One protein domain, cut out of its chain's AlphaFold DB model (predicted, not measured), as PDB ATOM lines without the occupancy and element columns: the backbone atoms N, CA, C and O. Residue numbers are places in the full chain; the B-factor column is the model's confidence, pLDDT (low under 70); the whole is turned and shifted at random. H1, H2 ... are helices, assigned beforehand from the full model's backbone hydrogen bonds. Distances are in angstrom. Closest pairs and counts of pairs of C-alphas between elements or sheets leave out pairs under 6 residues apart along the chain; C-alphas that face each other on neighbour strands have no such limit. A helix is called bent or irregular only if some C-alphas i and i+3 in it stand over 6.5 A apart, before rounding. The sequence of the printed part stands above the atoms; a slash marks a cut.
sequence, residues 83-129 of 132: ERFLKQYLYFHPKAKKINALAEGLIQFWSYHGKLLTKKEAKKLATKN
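What this domain is: This is residues 83 to 129 of the 132 residues of an uncharacterized protein of Candidatus Amesbacteria bacterium (UniProt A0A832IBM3). Look for one long helix, H2, in the middle, with two shorter helices, H1 and H3, packed on different sides of it and each crossing it steeply; H1 and H3 stay away from each other, and the first and last printed residues, Glu 83 and Asn 129, lie on the same side of H2. The link of residues 113 to 118 folds back from the end of H2, and H3 then packs on H2 near Ala 103. You will find 47 printed residues with three named helices, in the order H1, H2, H3, and no named strand; the class is all helix. The whole is compact, with a radius of gyration of the C-alphas of 9.8 A, and rounded, spanning 26 by 19 by 16 A along its three main axes.

How they stand to each other: Start at Glu 83, where H1, residues 83 to 92, begins. H1 touches H2, residues 98 to 112; look at Leu 86 and Gly 105, whose C-alphas are the closest of the two helices at 5.8 A. Their lines stand at a steep tilt of 58 degrees, and they run opposite ways. Go on to H3, residues 119 to 128, which touches H2. Here the closest C-alphas are those of Ala 103 and Ala 122, 4.6 A apart. H2 and H3 stand at a steep tilt of 65 degrees and run opposite ways. H1 and H3 are apart, with no C-alpha of the one within 8 A of the other. In the backbones of H1, H2 and H3, every O i to N i+4 pair is within hydrogen-bond range.

Where its parts are: Find C-alpha 83 at (34.002, -36.412, 35.242); from there H1 runs 14.5 A to C-alpha 92. After a tight link of five residues, find C-alpha 98 at (46.105, -36.824, 28.246), where H2 begins; it runs 21.0 A to C-alpha 112 at (29.351, -24.117, 28.749). A short link of six residues follows, and H3 runs from C-alpha 119 over 14.4 A to C-alpha 128 at (45.433, -32.292, 40.784). None of the three helices is bent or irregular.

The domain as a whole: The two C-alphas farthest apart are those of Lys 95 and Gly 114, at 28.0 A, one in each link. The C-alphas of Glu 83 and Asn 129, the first and last printed residues, are 10.2 A apart. The printed part has no cut, and neither link is long. In this predicted model the mean pLDDT of the printed part is 93.8, and no printed residue is under 70.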
ATOM      1  N   GLU A  83      33.188 -35.204  35.412       93.44
ATOM      2  CA  GLU A  83      34.002 -36.412  35.242       93.44
ATOM      3  C   GLU A  83      33.523 -37.256  34.050       93.44
ATOM      4  O   GLU A  83      34.325 -37.746  33.249       93.44
ATOM      5  N   ARG A  84      32.199 -37.392  33.892       95.12
ATOM      6  CA  ARG A  84      31.595 -38.125  32.777       95.12
ATOM      7  C   ARG A  84      31.881 -37.422  31.457       95.12
ATOM      8  O   ARG A  84      32.267 -38.090  30.499       95.12
ATOM      9  N   PHE A  85      31.757 -36.097  31.415       96.12
ATOM     10  CA  PHE A  85      32.124 -35.303  30.246       96.12
ATOM     11  C   PHE A  85      33.599 -35.498  29.868       96.12
ATOM     12  O   PHE A  85      33.897 -35.799  28.715       96.12
ATOM     13  N   LEU A  86      34.522 -35.410  30.828       95.06
ATOM     14  CA  LEU A  86      35.957 -35.561  30.571       95.06
ATOM     15  C   LEU A  86      36.320 -36.964  30.073       95.06
ATOM     16  O   LEU A  86      37.127 -37.093  29.151       95.06
ATOM     17  N   LYS A  87      35.688 -38.018  30.609       94.38
ATOM     18  CA  LYS A  87      35.841 -39.392  30.097       94.38
ATOM     19  C   LYS A  87      35.398 -39.503  28.637       94.38
ATOM     20  O   LYS A  87      36.110 -40.100  27.826       94.38
ATOM     21  N   GLN A  88      34.257 -38.904  28.286       95.56
ATOM     22  CA  GLN A  88      33.784 -38.863  26.899       95.56
ATOM     23  C   GLN A  88      34.734 -38.051  26.003       95.56
ATOM     24  O   GLN A  88      35.066 -38.488  24.902       95.56
ATOM     25  N   TYR A  89      35.229 -36.910  26.488       95.94
ATOM     26  CA  TYR A  89      36.150 -36.048  25.751       95.94
ATOM     27  C   TYR A  89      37.473 -36.759  25.447       95.94
ATOM     28  O   TYR A  89      37.910 -36.776  24.298       95.94
ATOM     29  N   LEU A  90      38.084 -37.405  26.445       94.94
ATOM     30  CA  LEU A  90      39.302 -38.203  26.268       94.94
ATOM     31  C   LEU A  90      39.117 -39.302  25.224       94.94
ATOM     32  O   LEU A  90      39.978 -39.490  24.364       94.94
ATOM     33  N   TYR A  91      37.980 -39.995  25.275       94.94
ATOM     34  CA  TYR A  91      37.657 -41.052  24.326       94.94
ATOM     35  C   TYR A  91      37.602 -40.545  22.872       94.94
ATOM     36  O   TYR A  91      38.067 -41.234  21.964       94.94
ATOM     37  N   PHE A  92      37.105 -39.327  22.642       95.50
ATOM     38  CA  PHE A  92      37.064 -38.723  21.305       95.50
ATOM     39  C   PHE A  92      38.387 -38.091  20.848       95.50
ATOM     40  O   PHE A  92      38.535 -37.815  19.658       95.50
ATOM     41  N   HIS A  93      39.371 -37.928  21.738       95.81
ATOM     42  CA  HIS A  93      40.663 -37.299  21.438       95.81
ATOM     43  C   HIS A  93      41.864 -38.234  21.695       95.81
ATOM     44  O   HIS A  93      42.806 -37.852  22.394       95.81
ATOM     45  N   PRO A  94      41.915 -39.441  21.094       93.38
ATOM     46  CA  PRO A  94      42.929 -40.450  21.422       93.38
ATOM     47  C   PRO A  94      44.362 -40.056  21.028       93.38
ATOM     48  O   PRO A  94      45.319 -40.620  21.546       93.38
ATOM     49  N   LYS A  95      44.530 -39.100  20.103       95.19
ATOM     50  CA  LYS A  95      45.849 -38.623  19.645       95.19
ATOM     51  C   LYS A  95      46.425 -37.503  20.518       95.19
ATOM     52  O   LYS A  95      47.599 -37.164  20.383       95.19
ATOM     53  N   ALA A  96      45.611 -36.890  21.374       93.50
ATOM     54  CA  ALA A  96      46.046 -35.791  22.220       93.50
ATOM     55  C   ALA A  96      46.783 -36.316  23.460       93.50
ATOM     56  O   ALA A  96      46.445 -37.358  24.021       93.50
ATOM     57  N   LYS A  97      47.777 -35.562  23.948       94.19
ATOM     58  CA  LYS A  97      48.377 -35.851  25.261       94.19
ATOM     59  C   LYS A  97      47.285 -35.742  26.328       94.19
ATOM     60  O   LYS A  97      46.617 -34.709  26.378       94.19
ATOM     61  N   LYS A  98      47.163 -36.740  27.215       92.06
ATOM     62  CA  LYS A  98      46.105 -36.824  28.246       92.06
ATOM     63  C   LYS A  98      45.880 -35.496  28.978       92.06
ATOM     64  O   LYS A  98      44.759 -35.011  29.037       92.06
ATOM     65  N   ILE A  99      46.955 -34.860  29.452       92.56
ATOM     66  CA  ILE A  99      46.881 -33.580  30.176       92.56
ATOM     67  C   ILE A  99      46.322 -32.425  29.331       92.56
ATOM     68  O   ILE A  99      45.630 -31.556  29.853       92.56
ATOM     69  N   ASN A 100      46.611 -32.399  28.027       94.44
ATOM     70  CA  ASN A 100      46.102 -31.364  27.132       94.44
ATOM     71  C   ASN A 100      44.624 -31.606  26.818       94.44
ATOM     72  O   ASN A 100      43.847 -30.666  26.903       94.44
ATOM     73  N   ALA A 101      44.240 -32.854  26.540       95.62
ATOM     74  CA  ALA A 101      42.844 -33.211  26.302       95.62
ATOM     75  C   ALA A 101      41.967 -32.941  27.533       95.62
ATOM     76  O   ALA A 101      40.892 -32.371  27.403       95.62
ATOM     77  N   LEU A 102      42.448 -33.273  28.736       95.19
ATOM     78  CA  LEU A 102      41.760 -32.936  29.985       95.19
ATOM     79  C   LEU A 102      41.620 -31.426  30.173       95.19
ATOM     80  O   LEU A 102      40.544 -30.955  30.520       95.19
ATOM     81  N   ALA A 103      42.686 -30.659  29.933       95.75
ATOM     82  CA  ALA A 103      42.629 -29.206  30.057       95.75
ATOM     83  C   ALA A 103      41.642 -28.585  29.056       95.75
ATOM     84  O   ALA A 103      40.870 -27.709  29.429       95.75
ATOM     85  N   GLU A 104      41.636 -29.039  27.803       97.06
ATOM     86  CA  GLU A 104      40.691 -28.571  26.781       97.06
ATOM     87  C   GLU A 104      39.248 -28.965  27.117       97.06
ATOM     88  O   GLU A 104      38.360 -28.116  27.058       97.06
ATOM     89  N   GLY A 105      39.030 -30.199  27.577       96.56
ATOM     90  CA  GLY A 105      37.730 -30.648  28.066       96.56
ATOM     91  C   GLY A 105      37.235 -29.823  29.258       96.56
ATOM     92  O   GLY A 105      36.082 -29.401  29.272       96.56
ATOM     93  N   LEU A 106      38.099 -29.515  30.230       96.75
ATOM     94  CA  LEU A 106      37.756 -28.655  31.369       96.75
ATOM     95  C   LEU A 106      37.363 -27.248  30.912       96.75
ATOM     96  O   LEU A 106      36.350 -26.721  31.360       96.75
ATOM     97  N   ILE A 107      38.124 -26.648  29.995       97.31
ATOM     98  CA  ILE A 107      37.785 -25.330  29.440       97.31
ATOM     99  C   ILE A 107      36.411 -25.378  28.770       97.31
ATOM    100  O   ILE A 107      35.587 -24.503  29.024       97.31
ATOM    101  N   GLN A 108      36.141 -26.400  27.954       97.31
ATOM    102  CA  GLN A 108      34.855 -26.542  27.274       97.31
ATOM    103  C   GLN A 108      33.698 -26.720  28.265       97.31
ATOM    104  O   GLN A 108      32.678 -26.043  28.136       97.31
ATOM    105  N   PHE A 109      33.860 -27.596  29.258       97.25
ATOM    106  CA  PHE A 109      32.842 -27.865  30.270       97.25
ATOM    107  C   PHE A 109      32.506 -26.608  31.078       97.25
ATOM    108  O   PHE A 109      31.344 -26.229  31.198       97.25
ATOM    109  N   TRP A 110      33.522 -25.914  31.593       96.12
ATOM    110  CA  TRP A 110      33.317 -24.719  32.411       96.12
ATOM    111  C   TRP A 110      32.771 -23.552  31.584       96.12
ATOM    112  O   TRP A 110      31.872 -22.854  32.057       96.12
ATOM    113  N   SER A 111      33.225 -23.396  30.335       96.81
ATOM    114  CA  SER A 111      32.720 -22.373  29.410       96.81
ATOM    115  C   SER A 111      31.227 -22.554  29.127       96.81
ATOM    116  O   SER A 111      30.464 -21.593  29.222       96.81
ATOM    117  N   TYR A 112      30.777 -23.795  28.897       96.56
ATOM    118  CA  TYR A 112      29.351 -24.117  28.749       96.56
ATOM    119  C   TYR A 112      28.519 -23.704  29.977       96.56
ATOM    120  O   TYR A 112      27.350 -23.343  29.858       96.56
ATOM    121  N   HIS A 113      29.132 -23.701  31.162       95.88
ATOM    122  CA  HIS A 113      28.521 -23.279  32.422       95.88
ATOM    123  C   HIS A 113      28.794 -21.813  32.798       95.88
ATOM    124  O   HIS A 113      28.592 -21.429  33.952       95.88
ATOM    125  N   GLY A 114      29.247 -20.989  31.848       95.38
ATOM    126  CA  GLY A 114      29.460 -19.553  32.038       95.38
ATOM    127  C   GLY A 114      30.721 -19.196  32.827       95.38
ATOM    128  O   GLY A 114      30.845 -18.070  33.305       95.38
ATOM    129  N   LYS A 115      31.662 -20.133  32.989       94.19
ATOM    130  CA  LYS A 115      32.935 -19.909  33.684       94.19
ATOM    131  C   LYS A 115      34.108 -20.035  32.722       94.19
ATOM    132  O   LYS A 115      34.282 -21.050  32.057       94.19
ATOM    133  N   LEU A 116      34.963 -19.022  32.695       94.12
ATOM    134  CA  LEU A 116      36.164 -19.034  31.867       94.12
ATOM    135  C   LEU A 116      37.341 -19.591  32.669       94.12
ATOM    136  O   LEU A 116      37.668 -19.079  33.736       94.12
ATOM    137  N   LEU A 117      37.979 -20.635  32.139       93.31
ATOM    138  CA  LEU A 117      39.246 -21.159  32.640       93.31
ATOM    139  C   LEU A 117      40.355 -20.827  31.647       93.31
ATOM    140  O   LEU A 117      40.246 -21.108  30.453       93.31
ATOM    141  N   THR A 118      41.469 -20.293  32.138       94.81
ATOM    142  CA  THR A 118      42.685 -20.200  31.330       94.81
ATOM    143  C   THR A 118      43.297 -21.588  31.132       94.81
ATOM    144  O   THR A 118      43.160 -22.494  31.958       94.81
ATOM    145  N   LYS A 119      44.087 -21.760  30.064       92.62
ATOM    146  CA  LYS A 119      44.811 -23.020  29.808       92.62
ATOM    147  C   LYS A 119      45.747 -23.416  30.955       92.62
ATOM    148  O   LYS A 119      45.953 -24.604  31.200       92.62
ATOM    149  N   LYS A 120      46.313 -22.434  31.662       93.94
ATOM    150  CA  LYS A 120      47.182 -22.658  32.825       93.94
ATOM    151  C   LYS A 120      46.390 -23.211  34.012       93.94
ATOM    152  O   LYS A 120      46.831 -24.175  34.633       93.94
ATOM    153  N   GLU A 121      45.221 -22.641  34.298       94.12
ATOM    154  CA  GLU A 121      44.332 -23.109  35.370       94.12
ATOM    155  C   GLU A 121      43.774 -24.496  35.071       94.12
ATOM    156  O   GLU A 121      43.870 -25.383  35.917       94.12
ATOM    157  N   ALA A 122      43.291 -24.721  33.848       94.12
ATOM    158  CA  ALA A 122      42.757 -26.012  33.431       94.12
ATOM    159  C   ALA A 122      43.809 -27.130  33.528       94.12
ATOM    160  O   ALA A 122      43.521 -28.211  34.034       94.12
ATOM    161  N   LYS A 123      45.064 -26.860  33.138       93.38
ATOM    162  CA  LYS A 123      46.169 -27.813  33.339       93.38
ATOM    163  C   LYS A 123      46.435 -28.089  34.817       93.38
ATOM    164  O   LYS A 123      46.623 -29.241  35.187       93.38
ATOM    165  N   LYS A 124      46.426 -27.054  35.664       93.31
ATOM    166  CA  LYS A 124      46.619 -27.206  37.114       93.31
ATOM    167  C   LYS A 124      45.520 -28.067  37.739       93.31
ATOM    168  O   LYS A 124      45.826 -28.893  38.594       93.31
ATOM    169  N   LEU A 125      44.269 -27.886  37.313       91.62
ATOM    170  CA  LEU A 125      43.147 -28.727  37.727       91.62
ATOM    171  C   LEU A 125      43.356 -30.168  37.258       91.62
ATOM    172  O   LEU A 125      43.378 -31.063  38.095       91.62
ATOM    173  N   ALA A 126      43.630 -30.373  35.968       89.00
ATOM    174  CA  ALA A 126      43.850 -31.689  35.368       89.00
ATOM    175  C   ALA A 126      44.985 -32.498  36.031       89.00
ATOM    176  O   ALA A 126      44.909 -33.721  36.081       89.00
ATOM    177  N   THR A 127      46.025 -31.847  36.561       86.50
ATOM    178  CA  THR A 127      47.104 -32.523  37.308       86.50
ATOM    179  C   THR A 127      46.715 -32.875  38.749       86.50
ATOM    180  O   THR A 127      47.286 -33.797  39.321       86.50
ATOM    181  N   LYS A 128      45.776 -32.144  39.361       82.06
ATOM    182  CA  LYS A 128      45.433 -32.292  40.784       82.06
ATOM    183  C   LYS A 128      44.482 -33.442  41.094       82.06
ATOM    184  O   LYS A 128      44.502 -33.913  42.225       82.06
ATOM    185  N   ASN A 129      43.646 -33.866  40.150       70.31
ATOM    186  CA  ASN A 129      42.718 -34.965  40.394       70.31
ATOM    187  C   ASN A 129      43.240 -36.244  39.718       70.31
ATOM    188  O   ASN A 129      43.368 -36.277  38.497       70.31
TER     189      ASN A 129